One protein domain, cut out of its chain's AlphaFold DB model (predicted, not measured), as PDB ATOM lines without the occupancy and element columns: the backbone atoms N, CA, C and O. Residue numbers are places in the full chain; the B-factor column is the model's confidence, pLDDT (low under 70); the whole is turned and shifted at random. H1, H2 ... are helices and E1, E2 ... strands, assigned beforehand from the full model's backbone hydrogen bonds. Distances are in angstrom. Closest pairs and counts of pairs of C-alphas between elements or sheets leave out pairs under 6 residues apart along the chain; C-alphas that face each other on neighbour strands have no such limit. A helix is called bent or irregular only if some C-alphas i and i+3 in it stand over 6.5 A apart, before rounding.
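AT A GLANCE: This is residues 141 to 213 and 223 to 278 of the 286 residues of the protein "F-box domain-containing protein" of Armillaria gallica (UniProt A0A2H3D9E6). The chain is wound in stacked turns, a short solenoid: strands E1 to E5 stand side by side as one wall, with the turns folding back on one side of it. H1 covers E2, H2 and H3 follow in a curved row on that side, and the other face is bare. The 129 printed residues include, in order, E1 E2 H1 E3 E4 H2 E5 H3; the sheet runs E1 E2 E3 E4 E5, parallel, and the class is mixed. The whole is compact, with a radius of gyration of the C-alphas of 14.1 A and spans of 39 by 30 by 21 A.

HOW THE PARTS SIT: Start at edge strand E1, residues 157 to 163, parallel to E2, residues 179 to 185, with N 160 and O 181 within hydrogen-bond range at 2.8 A. E3, residues 204 to 210, comes next, N 182 and O 206 at 2.9 A. E4, residues 230 to 236, follows, N 207 and O 232 at 2.8 A, then edge strand E5, residues 256 to 262, N 233 and O 258 at 2.8 A. H1, residues 186 to 197, is on the sheet at a height of 9.7 A, over E2, and irregular: C-alphas 187 and 190 are 7.7 A apart. E2, H1, E3 and E4, H2 (residues 240 to 248), E5 are strand-helix-strand units, parallel neighbours joined through a helix, with right-handed crossovers. H2 touches H3, residues 266 to 276, closest C-alphas Ser 243 and Phe 268, 6.2 A. Each O i to N i+4 pair is within range in H2 and H3, 6 of 8 in H1.

IN THESE COORDINATES: Find C-alpha 157 at (134.058, 278.776, 230.542), where E1 begins; E3 spans 20.0 A, H1 18.1 A. H3 ends at C-alpha 276, (111.355, 270.463, 229.147).

THE WHOLE: Residues 214 to 222 are not printed; C-alphas 213 and 223 are 22.4 A apart. The link from E1 to E2 is long. Look for pLDDT under 70 at, among others, residues 165 to 170 and 238 to 242.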
ATOM      1  N   THR A 141     137.810 287.110 221.152       91.69
ATOM      2  CA  THR A 141     137.087 288.365 220.858       91.69
ATOM      3  C   THR A 141     136.714 288.554 219.391       91.69
ATOM      4  O   THR A 141     135.651 289.086 219.080       91.69
ATOM      5  N   GLU A 142     137.601 288.175 218.480       85.00
ATOM      6  CA  GLU A 142     137.393 288.362 217.050       85.00
ATOM      7  C   GLU A 142     138.373 287.528 216.226       85.00
ATOM      8  O   GLU A 142     139.470 287.172 216.668       85.00
ATOM      9  N   GLY A 143     137.986 287.271 214.979       74.62
ATOM     10  CA  GLY A 143     138.872 286.762 213.944       74.62
ATOM     11  C   GLY A 143     138.487 285.388 213.408       74.62
ATOM     12  O   GLY A 143     137.784 284.599 214.031       74.62
ATOM     13  N   SER A 144     138.989 285.112 212.209       73.00
ATOM     14  CA  SER A 144     139.016 283.773 211.639       73.00
ATOM     15  C   SER A 144     140.431 283.243 211.804       73.00
ATOM     16  O   SER A 144     141.383 283.826 211.281       73.00
ATOM     17  N   ALA A 145     140.576 282.169 212.568       69.25
ATOM     18  CA  ALA A 145     141.799 281.394 212.608       69.25
ATOM     19  C   ALA A 145     141.438 279.917 212.492       69.25
ATOM     20  O   ALA A 145     140.409 279.468 213.001       69.25
ATOM     21  N   ARG A 146     142.304 279.155 211.822       76.75
ATOM     22  CA  ARG A 146     142.286 277.696 211.904       76.75
ATOM     23  C   ARG A 146     142.879 277.324 213.253       76.75
ATOM     24  O   ARG A 146     144.074 277.079 213.369       76.75
ATOM     25  N   VAL A 147     142.050 277.381 214.282       74.50
ATOM     26  CA  VAL A 147     142.430 276.862 215.588       74.50
ATOM     27  C   VAL A 147     142.385 275.343 215.469       74.50
ATOM     28  O   VAL A 147     141.408 274.809 214.961       74.50
ATOM     29  N   GLY A 148     143.453 274.646 215.846       82.25
ATOM     30  CA  GLY A 148     143.438 273.185 215.887       82.25
ATOM     31  C   GLY A 148     142.474 272.651 216.952       82.25
ATOM     32  O   GLY A 148     141.613 273.363 217.474       82.25
ATOM     33  N   THR A 149     142.642 271.384 217.315       85.75
ATOM     34  CA  THR A 149     142.023 270.845 218.529       85.75
ATOM     35  C   THR A 149     142.498 271.652 219.736       85.75
ATOM     36  O   THR A 149     143.698 271.755 219.977       85.75
ATOM     37  N   LEU A 150     141.555 272.236 220.475       87.69
ATOM     38  CA  LEU A 150     141.832 272.895 221.745       87.69
ATOM     39  C   LEU A 150     141.660 271.854 222.848       87.69
ATOM     40  O   LEU A 150     140.538 271.608 223.289       87.69
ATOM     41  N   ASP A 151     142.755 271.232 223.275       89.50
ATOM     42  CA  ASP A 151     142.748 270.377 224.461       89.50
ATOM     43  C   ASP A 151     143.078 271.217 225.694       89.50
ATOM     44  O   ASP A 151     144.237 271.452 226.007       89.50
ATOM     45  N   LEU A 152     142.040 271.752 226.337       93.94
ATOM     46  CA  LEU A 152     142.170 272.661 227.476       93.94
ATOM     47  C   LEU A 152     141.499 272.025 228.701       93.94
ATOM     48  O   LEU A 152     140.323 272.295 228.969       93.94
ATOM     49  N   PRO A 153     142.205 271.156 229.451       94.00
ATOM     50  CA  PRO A 153     141.583 270.261 230.431       94.00
ATOM     51  C   PRO A 153     140.946 270.996 231.616       94.00
ATOM     52  O   PRO A 153     140.000 270.493 232.223       94.00
ATOM     53  N   LYS A 154     141.446 272.193 231.949       95.94
ATOM     54  CA  LYS A 154     140.926 273.031 233.040       95.94
ATOM     55  C   LYS A 154     139.848 274.017 232.595       95.94
ATOM     56  O   LYS A 154     139.245 274.662 233.455       95.94
ATOM     57  N   LEU A 155     139.582 274.128 231.293       97.00
ATOM     58  CA  LEU A 155     138.666 275.129 230.769       97.00
ATOM     59  C   LEU A 155     137.220 274.802 231.153       97.00
ATOM     60  O   LEU A 155     136.668 273.773 230.773       97.00
ATOM     61  N   ARG A 156     136.590 275.720 231.889       97.31
ATOM     62  CA  ARG A 156     135.198 275.609 232.352       97.31
ATOM     63  C   ARG A 156     134.271 276.576 231.634       97.31
ATOM     64  O   ARG A 156     133.073 276.309 231.535       97.31
ATOM     65  N   SER A 157     134.812 277.698 231.168       97.94
ATOM     66  CA  SER A 157     134.058 278.776 230.542       97.94
ATOM     67  C   SER A 157     134.697 279.168 229.223       97.94
ATOM     68  O   SER A 157     135.881 279.498 229.183       97.94
ATOM     69  N   LEU A 158     133.899 279.191 228.165       96.50
ATOM     70  CA  LEU A 158     134.324 279.631 226.846       96.50
ATOM     71  C   LEU A 158     133.378 280.719 226.349       96.50
ATOM     72  O   LEU A 158     132.171 280.508 226.275       96.50
ATOM     73  N   THR A 159     133.936 281.866 225.989       95.94
ATOM     74  CA  THR A 159     133.215 282.953 225.335       95.94
ATOM     75  C   THR A 159     133.814 283.157 223.955       95.94
ATOM     76  O   THR A 159     135.022 283.341 223.828       95.94
ATOM     77  N   ILE A 160     132.995 283.127 222.911       93.75
ATOM     78  CA  ILE A 160     133.425 283.414 221.542       93.75
ATOM     79  C   ILE A 160     132.589 284.573 221.023       93.75
ATOM     80  O   ILE A 160     131.378 284.453 220.848       93.75
ATOM     81  N   LEU A 161     133.248 285.701 220.795       92.25
ATOM     82  CA  LEU A 161     132.653 286.918 220.278       92.25
ATOM     83  C   LEU A 161     132.878 287.014 218.761       92.25
ATOM     84  O   LEU A 161     133.915 286.613 218.238       92.25
ATOM     85  N   ASP A 162     131.868 287.538 218.067       86.44
ATOM     86  CA  ASP A 162     131.815 287.726 216.611       86.44
ATOM     87  C   ASP A 162     132.296 286.512 215.796       86.44
ATOM     88  O   ASP A 162     133.299 286.521 215.083       86.44
ATOM     89  N   PHE A 163     131.534 285.433 215.888       78.69
ATOM     90  CA  PHE A 163     131.786 284.199 215.170       78.69
ATOM     91  C   PHE A 163     131.386 284.331 213.689       78.69
ATOM     92  O   PHE A 163     130.239 284.085 213.304       78.69
ATOM     93  N   ILE A 164     132.328 284.799 212.860       70.69
ATOM     94  CA  ILE A 164     132.090 285.112 211.436       70.69
ATOM     95  C   ILE A 164     132.288 283.883 210.544       70.69
ATOM     96  O   ILE A 164     131.453 283.613 209.688       70.69
ATOM     97  N   PHE A 165     133.403 283.175 210.722       65.75
ATOM     98  CA  PHE A 165     133.843 282.038 209.907       65.75
ATOM     99  C   PHE A 165     134.961 281.328 210.673       65.75
ATOM    100  O   PHE A 165     136.149 281.489 210.386       65.75
ATOM    101  N   PHE A 166     134.603 280.576 211.705       58.25
ATOM    102  CA  PHE A 166     135.497 279.519 212.152       58.25
ATOM    103  C   PHE A 166     135.293 278.352 211.186       58.25
ATOM    104  O   PHE A 166     134.160 277.881 211.056       58.25
ATOM    105  N   PRO A 167     136.331 277.867 210.490       57.62
ATOM    106  CA  PRO A 167     136.268 276.555 209.869       57.62
ATOM    107  C   PRO A 167     136.224 275.500 210.989       57.62
ATOM    108  O   PRO A 167     137.224 274.863 211.290       57.62
ATOM    109  N   ILE A 168     135.069 275.346 211.652       55.28
ATOM    110  CA  ILE A 168     134.833 274.330 212.701       55.28
ATOM    111  C   ILE A 168     134.780 272.938 212.090       55.28
ATOM    112  O   ILE A 168     134.789 271.950 212.812       55.28
ATOM    113  N   THR A 169     134.759 272.816 210.764       56.47
ATOM    114  CA  THR A 169     135.069 271.558 210.089       56.47
ATOM    115  C   THR A 169     136.500 271.146 210.461       56.47
ATOM    116  O   THR A 169     137.447 271.445 209.740       56.47
ATOM    117  N   GLY A 170     136.659 270.541 211.641       66.06
ATOM    118  CA  GLY A 170     137.922 270.143 212.252       66.06
ATOM    119  C   GLY A 170     138.147 270.593 213.701       66.06
ATOM    120  O   GLY A 170     138.886 269.906 214.402       66.06
ATOM    121  N   THR A 171     137.544 271.685 214.199       72.44
ATOM    122  CA  THR A 171     137.875 272.156 215.559       72.44
ATOM    123  C   THR A 171     137.127 271.352 216.618       72.44
ATOM    124  O   THR A 171     135.901 271.366 216.721       72.44
ATOM    125  N   ILE A 172     137.885 270.611 217.423       79.38
ATOM    126  CA  ILE A 172     137.352 269.895 218.578       79.38
ATOM    127  C   ILE A 172     137.455 270.844 219.768       79.38
ATOM    128  O   ILE A 172     138.557 271.165 220.215       79.38
ATOM    129  N   LEU A 173     136.304 271.326 220.239       86.50
ATOM    130  CA  LEU A 173     136.224 272.078 221.488       86.50
ATOM    131  C   LEU A 173     136.283 271.125 222.696       86.50
ATOM    132  O   LEU A 173     135.811 269.987 222.592       86.50
ATOM    133  N   PRO A 174     136.811 271.585 223.846       89.31
ATOM    134  CA  PRO A 174     136.850 270.789 225.067       89.31
ATOM    135  C   PRO A 174     135.450 270.330 225.495       89.31
ATOM    136  O   PRO A 174     134.500 271.113 225.523       89.31
ATOM    137  N   GLN A 175     135.316 269.063 225.892       89.00
ATOM    138  CA  GLN A 175     134.023 268.490 226.302       89.00
ATOM    139  C   GLN A 175     133.591 268.903 227.721       89.00
ATOM    140  O   GLN A 175     132.419 268.774 228.075       89.00
ATOM    141  N   ASN A 176     134.524 269.413 228.530       92.00
ATOM    142  CA  ASN A 176     134.315 269.740 229.946       92.00
ATOM    143  C   ASN A 176     133.836 271.184 230.186       92.00
ATOM    144  O   ASN A 176     133.830 271.657 231.321       92.00
ATOM    145  N   ILE A 177     133.414 271.886 229.134       96.12
ATOM    146  CA  ILE A 177     132.909 273.256 229.244       96.12
ATOM    147  C   ILE A 177     131.542 273.247 229.941       96.12
ATOM    148  O   ILE A 177     130.616 272.548 229.532       96.12
ATOM    149  N   HIS A 178     131.415 274.050 230.998       97.50
ATOM    150  CA  HIS A 178     130.176 274.234 231.757       97.50
ATOM    151  C   HIS A 178     129.420 275.493 231.339       97.50
ATOM    152  O   HIS A 178     128.192 275.511 231.400       97.50
ATOM    153  N   THR A 179     130.143 276.545 230.953       97.94
ATOM    154  CA  THR A 179     129.569 277.824 230.524       97.94
ATOM    155  C   THR A 179     130.053 278.149 229.123       97.94
ATOM    156  O   THR A 179     131.257 278.243 228.895       97.94
ATOM    157  N   LEU A 180     129.119 278.329 228.199       96.69
ATOM    158  CA  LEU A 180     129.404 278.717 226.829       96.69
ATOM    159  C   LEU A 180     128.628 279.987 226.491       96.69
ATOM    160  O   LEU A 180     127.410 280.023 226.640       96.69
ATOM    161  N   ASP A 181     129.330 281.006 226.017       96.50
ATOM    162  CA  ASP A 181     128.741 282.234 225.488       96.50
ATOM    163  C   ASP A 181     129.190 282.421 224.039       96.50
ATOM    164  O   ASP A 181     130.383 282.544 223.760       96.50
ATOM    165  N   LEU A 182     128.244 282.376 223.105       94.06
ATOM    166  CA  LEU A 182     128.505 282.491 221.678       94.06
ATOM    167  C   LEU A 182     127.780 283.701 221.114       94.06
ATOM    168  O   LEU A 182     126.553 283.724 221.044       94.06
ATOM    169  N   VAL A 183     128.552 284.648 220.593       93.19
ATOM    170  CA  VAL A 183     128.051 285.716 219.736       93.19
ATOM    171  C   VAL A 183     128.432 285.380 218.303       93.19
ATOM    172  O   VAL A 183     129.607 285.417 217.948       93.19
ATOM    173  N   PHE A 184     127.459 285.052 217.460       89.62
ATOM    174  CA  PHE A 184     127.708 284.535 216.116       89.62
ATOM    175  C   PHE A 184     126.920 285.262 215.036       89.62
ATOM    176  O   PHE A 184     125.858 285.833 215.279       89.62
ATOM    177  N   ARG A 185     127.431 285.234 213.803       86.94
ATOM    178  CA  ARG A 185     126.689 285.723 212.634       86.94
ATOM    179  C   ARG A 185     125.820 284.617 212.053       86.94
ATOM    180  O   ARG A 185     126.166 283.446 212.169       86.94
ATOM    181  N   SER A 186     124.722 284.970 211.379       78.19
ATOM    182  CA  SER A 186     123.714 283.996 210.911       78.19
ATOM    183  C   SER A 186     124.281 282.816 210.103       78.19
ATOM    184  O   SER A 186     123.770 281.707 210.196       78.19
ATOM    185  N   ARG A 187     125.381 283.017 209.365       81.25
ATOM    186  CA  ARG A 187     126.053 281.974 208.568       81.25
ATOM    187  C   ARG A 187     126.738 280.876 209.381       81.25
ATOM    188  O   ARG A 187     127.047 279.833 208.825       81.25
ATOM    189  N   ALA A 188     127.016 281.107 210.659       83.88
ATOM    190  CA  ALA A 188     127.766 280.163 211.480       83.88
ATOM    191  C   ALA A 188     126.866 279.189 212.259       83.88
ATOM    192  O   ALA A 188     127.342 278.462 213.125       83.88
ATOM    193  N   PHE A 189     125.567 279.173 211.967       83.00
ATOM    194  CA  PHE A 189     124.570 278.463 212.756       83.00
ATOM    195  C   PHE A 189     124.734 276.938 212.765       83.00
ATOM    196  O   PHE A 189     124.766 276.340 213.838       83.00
ATOM    197  N   ASP A 190     124.925 276.307 211.602       83.38
ATOM    198  CA  ASP A 190     125.190 274.859 211.514       83.38
ATOM    199  C   ASP A 190     126.416 274.459 212.337       83.38
ATOM    200  O   ASP A 190     126.480 273.413 212.980       83.38
ATOM    201  N   ALA A 191     127.395 275.352 212.339       84.75
ATOM    202  CA  ALA A 191     128.653 275.196 213.023       84.75
ATOM    203  C   ALA A 191     128.457 275.300 214.557       84.75
ATOM    204  O   ALA A 191     129.048 274.528 215.314       84.75
ATOM    205  N   VAL A 192     127.553 276.177 215.014       87.88
ATOM    206  CA  VAL A 192     127.090 276.237 216.412       87.88
ATOM    207  C   VAL A 192     126.348 274.957 216.809       87.88
ATOM    208  O   VAL A 192     126.681 274.377 217.838       87.88
ATOM    209  N   ILE A 193     125.407 274.465 215.994       88.44
ATOM    210  CA  ILE A 193     124.705 273.188 216.243       88.44
ATOM    211  C   ILE A 193     125.698 272.039 216.410       88.44
ATOM    212  O   ILE A 193     125.628 271.279 217.379       88.44
ATOM    213  N   TYR A 194     126.652 271.941 215.486       88.12
ATOM    214  CA  TYR A 194     127.695 270.929 215.529       88.12
ATOM    215  C   TYR A 194     128.506 271.006 216.828       88.12
ATOM    216  O   TYR A 194     128.687 269.983 217.489       88.12
ATOM    217  N   ILE A 195     128.937 272.203 217.242       88.88
ATOM    218  CA  ILE A 195     129.606 272.403 218.536       88.88
ATOM    219  C   ILE A 195     128.738 271.895 219.689       88.88
ATOM    220  O   ILE A 195     129.203 271.094 220.503       88.88
ATOM    221  N   LEU A 196     127.487 272.352 219.760       92.12
ATOM    222  CA  LEU A 196     126.598 272.046 220.874       92.12
ATOM    223  C   LEU A 196     126.345 270.539 220.987       92.12
ATOM    224  O   LEU A 196     126.348 270.007 222.095       92.12
ATOM    225  N   SER A 197     126.240 269.826 219.858       91.75
ATOM    226  CA  SER A 197     126.042 268.366 219.828       91.75
ATOM    227  C   SER A 197     127.138 267.573 220.555       91.75
ATOM    228  O   SER A 197     126.923 266.429 220.962       91.75
ATOM    229  N   ARG A 198     128.317 268.178 220.757       91.44
ATOM    230  CA  ARG A 198     129.478 267.547 221.401       91.44
ATOM    231  C   ARG A 198     129.667 267.967 222.861       91.44
ATOM    232  O   ARG A 198     130.504 267.382 223.546       91.44
ATOM    233  N   MET A 199     128.900 268.933 223.366       93.19
ATOM    234  CA  MET A 199     129.082 269.514 224.702       93.19
ATOM    235  C   MET A 199     128.107 268.943 225.736       93.19
ATOM    236  O   MET A 199     127.170 269.600 226.184       93.19
ATOM    237  N   ARG A 200     128.363 267.708 226.176       94.06
ATOM    238  CA  ARG A 200     127.489 266.994 227.129       94.06
ATOM    239  C   ARG A 200     127.522 267.550 228.560       94.06
ATOM    240  O   ARG A 200     126.605 267.299 229.337       94.06
ATOM    241  N   SER A 201     128.573 268.286 228.926       96.31
ATOM    242  CA  SER A 201     128.757 268.844 230.276       96.31
ATOM    243  C   SER A 201     128.203 270.261 230.448       96.31
ATOM    244  O   SER A 201     128.314 270.828 231.538       96.31
ATOM    245  N   LEU A 202     127.608 270.828 229.397       97.38
ATOM    246  CA  LEU A 202     127.181 272.219 229.371       97.38
ATOM    247  C   LEU A 202     126.022 272.479 230.345       97.38
ATOM    248  O   LEU A 202     125.034 271.751 230.342       97.38
ATOM    249  N   ARG A 203     126.147 273.529 231.167       97.62
ATOM    250  CA  ARG A 203     125.149 273.943 232.175       97.62
ATOM    251  C   ARG A 203     124.538 275.307 231.875       97.62
ATOM    252  O   ARG A 203     123.342 275.504 232.090       97.62
ATOM    253  N   HIS A 204     125.353 276.226 231.369       98.12
ATOM    254  CA  HIS A 204     124.954 277.583 231.022       98.12
ATOM    255  C   HIS A 204     125.307 277.852 229.563       98.12
ATOM    256  O   HIS A 204     126.468 277.726 229.171       98.12
ATOM    257  N   LEU A 205     124.309 278.230 228.773       96.44
ATOM    258  CA  LEU A 205     124.463 278.563 227.365       96.44
ATOM    259  C   LEU A 205     123.907 279.961 227.112       96.44
ATOM    260  O   LEU A 205     122.747 280.226 227.416       96.44
ATOM    261  N   THR A 206     124.726 280.838 226.541       95.69
ATOM    262  CA  THR A 206     124.292 282.117 225.978       95.69
ATOM    263  C   THR A 206     124.512 282.102 224.471       95.69
ATOM    264  O   THR A 206     125.598 281.770 224.002       95.69
ATOM    265  N   LEU A 207     123.468 282.432 223.718       93.31
ATOM    266  CA  LEU A 207     123.484 282.543 222.265       93.31
ATOM    267  C   LEU A 207     123.060 283.956 221.874       93.31
ATOM    268  O   LEU A 207     121.937 284.367 222.161       93.31
ATOM    269  N   GLU A 208     123.929 284.684 221.185       92.50
ATOM    270  CA  GLU A 208     123.635 285.980 220.582       92.50
ATOM    271  C   GLU A 208     123.840 285.907 219.070       92.50
ATOM    272  O   GLU A 208     124.913 285.531 218.599       92.50
ATOM    273  N   SER A 209     122.832 286.310 218.295       88.44
ATOM    274  CA  SER A 209     122.960 286.382 216.838       88.44
ATOM    275  C   SER A 209     123.155 287.820 216.358       88.44
ATOM    276  O   SER A 209     122.429 288.733 216.756       88.44
ATOM    277  N   ARG A 210     124.124 288.024 215.459       88.06
ATOM    278  CA  ARG A 210     124.383 289.293 214.769       88.06
ATOM    279  C   ARG A 210     124.099 289.156 213.274       88.06
ATOM    280  O   ARG A 210     124.812 288.472 212.541       88.06
ATOM    281  N   GLY A 211     123.086 289.878 212.805       79.75
ATOM    282  CA  GLY A 211     122.722 289.946 211.388       79.75
ATOM    283  C   GLY A 211     121.594 288.995 210.984       79.75
ATOM    284  O   GLY A 211     121.169 288.132 211.742       79.75
ATOM    285  N   PHE A 212     121.071 289.212 209.778       57.91
ATOM    286  CA  PHE A 212     119.883 288.541 209.259       57.91
ATOM    287  C   PHE A 212     120.181 287.952 207.885       57.91
ATOM    288  O   PHE A 212     120.565 288.695 206.981       57.91
ATOM    289  N   ARG A 213     120.001 286.638 207.740       64.31
ATOM    290  CA  ARG A 213     119.753 285.936 206.471       64.31
ATOM    291  C   ARG A 213     119.327 284.512 206.810       64.31
ATOM    292  O   ARG A 213     120.100 283.823 207.473       64.31
ATOM    293  N   VAL A 223     120.539 267.696 219.131       92.44
ATOM    294  CA  VAL A 223     121.501 268.198 220.103       92.44
ATOM    295  C   VAL A 223     120.978 267.870 221.499       92.44
ATOM    296  O   VAL A 223     120.037 268.484 221.988       92.44
ATOM    297  N   HIS A 224     121.605 266.916 222.182       94.25
ATOM    298  CA  HIS A 224     121.207 266.538 223.539       94.25
ATOM    299  C   HIS A 224     122.038 267.289 224.582       94.25
ATOM    300  O   HIS A 224     123.187 266.933 224.847       94.25
ATOM    301  N   LEU A 225     121.442 268.300 225.215       94.88
ATOM    302  CA  LEU A 225     122.057 269.089 226.284       94.88
ATOM    303  C   LEU A 225     121.396 268.754 227.627       94.88
ATOM    304  O   LEU A 225     120.805 269.599 228.296       94.88
ATOM    305  N   THR A 226     121.501 267.490 228.040       95.12
ATOM    306  CA  THR A 226     120.772 266.944 229.201       95.12
ATOM    307  C   THR A 226     121.108 267.604 230.534       95.12
ATOM    308  O   THR A 226     120.318 267.507 231.467       95.12
ATOM    309  N   ARG A 227     122.255 268.284 230.642       96.62
ATOM    310  CA  ARG A 227     122.713 268.980 231.857       96.62
ATOM    311  C   ARG A 227     122.509 270.494 231.811       96.62
ATOM    312  O   ARG A 227     122.902 271.174 232.760       96.62
ATOM    313  N   LEU A 228     121.932 271.020 230.731       96.69
ATOM    314  CA  LEU A 228     121.743 272.454 230.569       96.69
ATOM    315  C   LEU A 228     120.659 272.942 231.526       96.69
ATOM    316  O   LEU A 228     119.503 272.556 231.404       96.69
ATOM    317  N   THR A 229     121.042 273.807 232.460       96.69
ATOM    318  CA  THR A 229     120.137 274.394 233.455       96.69
ATOM    319  C   THR A 229     119.728 275.817 233.102       96.69
ATOM    320  O   THR A 229     118.678 276.276 233.535       96.69
ATOM    321  N   SER A 230     120.543 276.528 232.320       96.75
ATOM    322  CA  SER A 230     120.316 277.929 231.972       96.75
ATOM    323  C   SER A 230     120.574 278.175 230.492       96.75
ATOM    324  O   SER A 230     121.686 277.947 230.013       96.75
ATOM    325  N   LEU A 231     119.581 278.727 229.800       94.12
ATOM    326  CA  LEU A 231     119.660 279.148 228.406       94.12
ATOM    327  C   LEU A 231     119.329 280.638 228.301       94.12
ATOM    328  O   LEU A 231     118.260 281.079 228.717       94.12
ATOM    329  N   THR A 232     120.253 281.419 227.747       93.62
ATOM    330  CA  THR A 232     120.052 282.834 227.436       93.62
ATOM    331  C   THR A 232     120.128 283.046 225.932       93.62
ATOM    332  O   THR A 232     121.150 282.784 225.307       93.62
ATOM    333  N   CYS A 233     119.061 283.573 225.355       90.81
ATOM    334  CA  CYS A 233     118.960 283.893 223.940       90.81
ATOM    335  C   CYS A 233     118.919 285.415 223.775       90.81
ATOM    336  O   CYS A 233     118.038 286.075 224.324       90.81
ATOM    337  N   ARG A 234     119.861 285.996 223.030       90.62
ATOM    338  CA  ARG A 234     119.966 287.444 222.809       90.62
ATOM    339  C   ARG A 234     119.867 287.778 221.333       90.62
ATOM    340  O   ARG A 234     120.565 287.190 220.513       90.62
ATOM    341  N   ASN A 235     119.029 288.754 220.993       88.56
ATOM    342  CA  ASN A 235     118.892 289.274 219.628       88.56
ATOM    343  C   ASN A 235     118.691 288.178 218.563       88.56
ATOM    344  O   ASN A 235     119.046 288.358 217.397       88.56
ATOM    345  N   LEU A 236     118.113 287.038 218.952       82.31
ATOM    346  CA  LEU A 236     117.793 285.968 218.025       82.31
ATOM    347  C   LEU A 236     116.629 286.452 217.158       82.31
ATOM    348  O   LEU A 236     115.517 286.670 217.634       82.31
ATOM    349  N   ARG A 237     116.887 286.703 215.874       77.44
ATOM    350  CA  ARG A 237     115.823 287.013 214.915       77.44
ATOM    351  C   ARG A 237     115.267 285.699 214.396       77.44
ATOM    352  O   ARG A 237     115.906 285.056 213.572       77.44
ATOM    353  N   PHE A 238     114.103 285.305 214.898       65.62
ATOM    354  CA  PHE A 238     113.475 284.029 214.576       65.62
ATOM    355  C   PHE A 238     113.014 284.026 213.114       65.62
ATOM    356  O   PHE A 238     111.986 284.597 212.763       65.62
ATOM    357  N   GLY A 239     113.828 283.425 212.250       68.31
ATOM    358  CA  GLY A 239     113.352 282.779 211.030       68.31
ATOM    359  C   GLY A 239     113.185 281.277 211.271       68.31
ATOM    360  O   GLY A 239     113.422 280.797 212.382       68.31
ATOM    361  N   ASN A 240     112.854 280.527 210.217       65.38
ATOM    362  CA  ASN A 240     112.694 279.066 210.270       65.38
ATOM    363  C   ASN A 240     113.895 278.335 210.909       65.38
ATOM    364  O   ASN A 240     113.721 277.277 211.504       65.38
ATOM    365  N   ASP A 241     115.101 278.903 210.837       65.12
ATOM    366  CA  ASP A 241     116.338 278.260 211.297       65.12
ATOM    367  C   ASP A 241     116.441 278.148 212.823       65.12
ATOM    368  O   ASP A 241     116.871 277.123 213.344       65.12
ATOM    369  N   ILE A 242     115.991 279.158 213.574       69.38
ATOM    370  CA  ILE A 242     116.046 279.107 215.044       69.38
ATOM    371  C   ILE A 242     114.997 278.142 215.594       69.38
ATOM    372  O   ILE A 242     115.307 277.366 216.496       69.38
ATOM    373  N   SER A 243     113.798 278.126 215.005       73.06
ATOM    374  CA  SER A 243     112.784 277.117 215.324       73.06
ATOM    375  C   SER A 243     113.322 275.703 215.087       73.06
ATOM    376  O   SER A 243     113.040 274.812 215.879       73.06
ATOM    377  N   ARG A 244     114.171 275.499 214.068       73.06
ATOM    378  CA  ARG A 244     114.846 274.214 213.816       73.06
ATOM    379  C   ARG A 244     115.920 273.869 214.842       73.06
ATOM    380  O   ARG A 244     115.970 272.719 215.256       73.06
ATOM    381  N   LEU A 245     116.754 274.822 215.266       74.88
ATOM    382  CA  LEU A 245     117.729 274.576 216.342       74.88
ATOM    383  C   LEU A 245     117.042 274.215 217.640       74.88
ATOM    384  O   LEU A 245     117.511 273.358 218.367       74.88
ATOM    385  N   LEU A 246     115.919 274.850 217.933       75.75
ATOM    386  CA  LEU A 246     115.226 274.606 219.189       75.75
ATOM    387  C   LEU A 246     114.405 273.318 219.107       75.75
ATOM    388  O   LEU A 246     114.419 272.547 220.055       75.75
ATOM    389  N   ALA A 247     113.839 272.996 217.940       78.25
ATOM    390  CA  ALA A 247     113.285 271.671 217.680       78.25
ATOM    391  C   ALA A 247     114.347 270.558 217.755       78.25
ATOM    392  O   ALA A 247     114.010 269.429 218.105       78.25
ATOM    393  N   SER A 248     115.616 270.855 217.445       83.94
ATOM    394  CA  SER A 248     116.703 269.879 217.524       83.94
ATOM    395  C   SER A 248     117.367 269.802 218.900       83.94
ATOM    396  O   SER A 248     118.056 268.819 219.160       83.94
ATOM    397  N   VAL A 249     117.176 270.777 219.794       89.25
ATOM    398  CA  VAL A 249     117.855 270.839 221.098       89.25
ATOM    399  C   VAL A 249     116.990 270.236 222.207       89.25
ATOM    400  O   VAL A 249     116.039 270.846 222.673       89.25
ATOM    401  N   TYR A 250     117.388 269.068 222.711       92.44
ATOM    402  CA  TYR A 250     116.756 268.404 223.851       92.44
ATOM    403  C   TYR A 250     117.396 268.835 225.181       92.44
ATOM    404  O   TYR A 250     118.563 268.516 225.449       92.44
ATOM    405  N   VAL A 251     116.634 269.542 226.025       94.00
ATOM    406  CA  VAL A 251     117.099 270.201 227.269       94.00
ATOM    407  C   VAL A 251     116.217 269.881 228.495       94.00
ATOM    408  O   VAL A 251     115.633 270.779 229.095       94.00
ATOM    409  N   PRO A 252     116.136 268.612 228.936       94.06
ATOM    410  CA  PRO A 252     115.224 268.181 230.006       94.06
ATOM    411  C   PRO A 252     115.501 268.802 231.387       94.06
ATOM    412  O   PRO A 252     114.635 268.775 232.252       94.06
ATOM    413  N   SER A 253     116.700 269.345 231.622       94.94
ATOM    414  CA  SER A 253     117.090 269.938 232.915       94.94
ATOM    415  C   SER A 253     116.981 271.467 232.947       94.94
ATOM    416  O   SER A 253     117.507 272.099 233.871       94.94
ATOM    417  N   LEU A 254     116.369 272.084 231.932       94.62
ATOM    418  CA  LEU A 254     116.331 273.537 231.808       94.62
ATOM    419  C   LEU A 254     115.452 274.149 232.906       94.62
ATOM    420  O   LEU A 254     114.256 273.890 232.977       94.62
ATOM    421  N   THR A 255     116.048 274.995 233.745       93.88
ATOM    422  CA  THR A 255     115.344 275.692 234.837       93.88
ATOM    423  C   THR A 255     115.235 277.193 234.596       93.88
ATOM    424  O   THR A 255     114.312 277.829 235.093       93.88
ATOM    425  N   HIS A 256     116.157 277.767 233.819       95.12
ATOM    426  CA  HIS A 256     116.203 279.196 233.539       95.12
ATOM    427  C   HIS A 256     116.240 279.438 232.032       95.12
ATOM    428  O   HIS A 256     117.177 279.021 231.348       95.12
ATOM    429  N   LEU A 257     115.242 280.163 231.533       92.06
ATOM    430  CA  LEU A 257     115.180 280.633 230.155       92.06
ATOM    431  C   LEU A 257     115.096 282.157 230.157       92.06
ATOM    432  O   LEU A 257     114.136 282.733 230.661       92.06
ATOM    433  N   ILE A 258     116.104 282.806 229.584       91.56
ATOM    434  CA  ILE A 258     116.151 284.259 229.440       91.56
ATOM    435  C   ILE A 258     116.161 284.579 227.957       91.56
ATOM    436  O   ILE A 258     117.012 284.089 227.217       91.56
ATOM    437  N   ILE A 259     115.245 285.438 227.521       88.50
ATOM    438  CA  ILE A 259     115.217 285.894 226.137       88.50
ATOM    439  C   ILE A 259     115.235 287.416 226.119       88.50
ATOM    440  O   ILE A 259     114.390 288.066 226.728       88.50
ATOM    441  N   ILE A 260     116.241 287.983 225.454       90.50
ATOM    442  CA  ILE A 260     116.501 289.421 225.425       90.50
ATOM    443  C   ILE A 260     116.509 289.883 223.972       90.50
ATOM    444  O   ILE A 260     117.460 289.629 223.231       90.50
ATOM    445  N   GLY A 261     115.455 290.596 223.581       84.56
ATOM    446  CA  GLY A 261     115.289 291.091 222.218       84.56
ATOM    447  C   GLY A 261     115.023 289.985 221.188       84.56
ATOM    448  O   GLY A 261     115.112 288.791 221.472       84.56
ATOM    449  N   GLY A 262     114.696 290.401 219.962       75.88
ATOM    450  CA  GLY A 262     114.269 289.499 218.888       75.88
ATOM    451  C   GLY A 262     112.746 289.396 218.751       75.88
ATOM    452  O   GLY A 262     111.996 289.973 219.531       75.88
ATOM    453  N   SER A 263     112.299 288.689 217.714       75.81
ATOM    454  CA  SER A 263     110.878 288.455 217.412       75.81
ATOM    455  C   SER A 263     110.536 287.003 217.713       75.81
ATOM    456  O   SER A 263     110.609 286.168 216.821       75.81
ATOM    457  N   LEU A 264     110.229 286.686 218.965       68.75
ATOM    458  CA  LEU A 264     109.854 285.332 219.368       68.75
ATOM    459  C   LEU A 264     108.496 284.937 218.789       68.75
ATOM    460  O   LEU A 264     107.511 285.635 219.013       68.75
ATOM    461  N   GLN A 265     108.425 283.793 218.114       76.81
ATOM    462  CA  GLN A 265     107.137 283.149 217.860       76.81
ATOM    463  C   GLN A 265     106.671 282.439 219.140       76.81
ATOM    464  O   GLN A 265     107.462 281.784 219.816       76.81
ATOM    465  N   LEU A 266     105.394 282.571 219.496       78.38
ATOM    466  CA  LEU A 266     104.808 281.903 220.669       78.38
ATOM    467  C   LEU A 266     104.918 280.375 220.576       78.38
ATOM    468  O   LEU A 266     105.248 279.722 221.565       78.38
ATOM    469  N   ASP A 267     104.746 279.833 219.370       75.81
ATOM    470  CA  ASP A 267     104.880 278.400 219.089       75.81
ATOM    471  C   ASP A 267     106.269 277.863 219.460       75.81
ATOM    472  O   ASP A 267     106.403 276.718 219.890       75.81
ATOM    473  N   PHE A 268     107.302 278.711 219.376       77.00
ATOM    474  CA  PHE A 268     108.646 278.355 219.822       77.00
ATOM    475  C   PHE A 268     108.694 278.120 221.339       77.00
ATOM    476  O   PHE A 268     109.206 277.091 221.779       77.00
ATOM    477  N   ILE A 269     108.172 279.060 222.137       79.38
ATOM    478  CA  ILE A 269     108.201 278.943 223.602       79.38
ATOM    479  C   ILE A 269     107.424 277.695 224.013       79.38
ATOM    480  O   ILE A 269     107.885 276.938 224.862       79.38
ATOM    481  N   LYS A 270     106.290 277.442 223.351       83.62
ATOM    482  CA  LYS A 270     105.468 276.259 223.587       83.62
ATOM    483  C   LYS A 270     106.241 274.961 223.337       83.62
ATOM    484  O   LYS A 270     106.338 274.152 224.252       83.62
ATOM    485  N   SER A 271     106.856 274.794 222.164       80.44
ATOM    486  CA  SER A 271     107.605 273.572 221.832       80.44
ATOM    487  C   SER A 271     108.786 273.325 222.780       80.44
ATOM    488  O   SER A 271     108.995 272.200 223.231       80.44
ATOM    489  N   LEU A 272     109.529 274.375 223.151       82.12
ATOM    490  CA  LEU A 272     110.628 274.248 224.111       82.12
ATOM    491  C   LEU A 272     110.119 273.832 225.501       82.12
ATOM    492  O   LEU A 272     110.721 272.973 226.144       82.12
ATOM    493  N   LEU A 273     109.012 274.422 225.965       82.81
ATOM    494  CA  LEU A 273     108.395 274.059 227.240       82.81
ATOM    495  C   LEU A 273     107.874 272.618 227.219       82.81
ATOM    496  O   LEU A 273     108.144 271.881 228.159       82.81
ATOM    497  N   GLU A 274     107.214 272.179 226.147       84.50
ATOM    498  CA  GLU A 274     106.743 270.793 225.998       84.50
ATOM    499  C   GLU A 274     107.893 269.778 226.096       84.50
ATOM    500  O   GLU A 274     107.748 268.731 226.723       84.50
ATOM    501  N   GLN A 275     109.069 270.107 225.551       80.00
ATOM    502  CA  GLN A 275     110.259 269.257 225.657       80.00
ATOM    503  C   GLN A 275     110.894 269.255 227.054       80.00
ATOM    504  O   GLN A 275     111.453 268.239 227.472       80.00
ATOM    505  N   CYS A 276     110.839 270.376 227.777       78.50
ATOM    506  CA  CYS A 276     111.355 270.463 229.147       78.50
ATOM    507  C   CYS A 276     110.424 269.755 230.142       78.50
ATOM    508  O   CYS A 276     110.881 269.099 231.074       78.50
ATOM    509  N   TYR A 277     109.113 269.867 229.925       69.88
ATOM    510  CA  TYR A 277     108.061 269.358 230.796       69.88
ATOM    511  C   TYR A 277     107.435 268.077 230.250       69.88
ATOM    512  O   TYR A 277     106.212 267.964 230.232       69.88
ATOM    513  N   GLY A 278     108.234 267.068 229.894       55.72
ATOM    514  CA  GLY A 278     107.752 265.719 229.541       55.72
ATOM    515  C   GLY A 278     106.924 264.987 230.628       55.72
ATOM    516  O   GLY A 278     106.864 263.763 230.627       55.72
TER     517      GLY A 278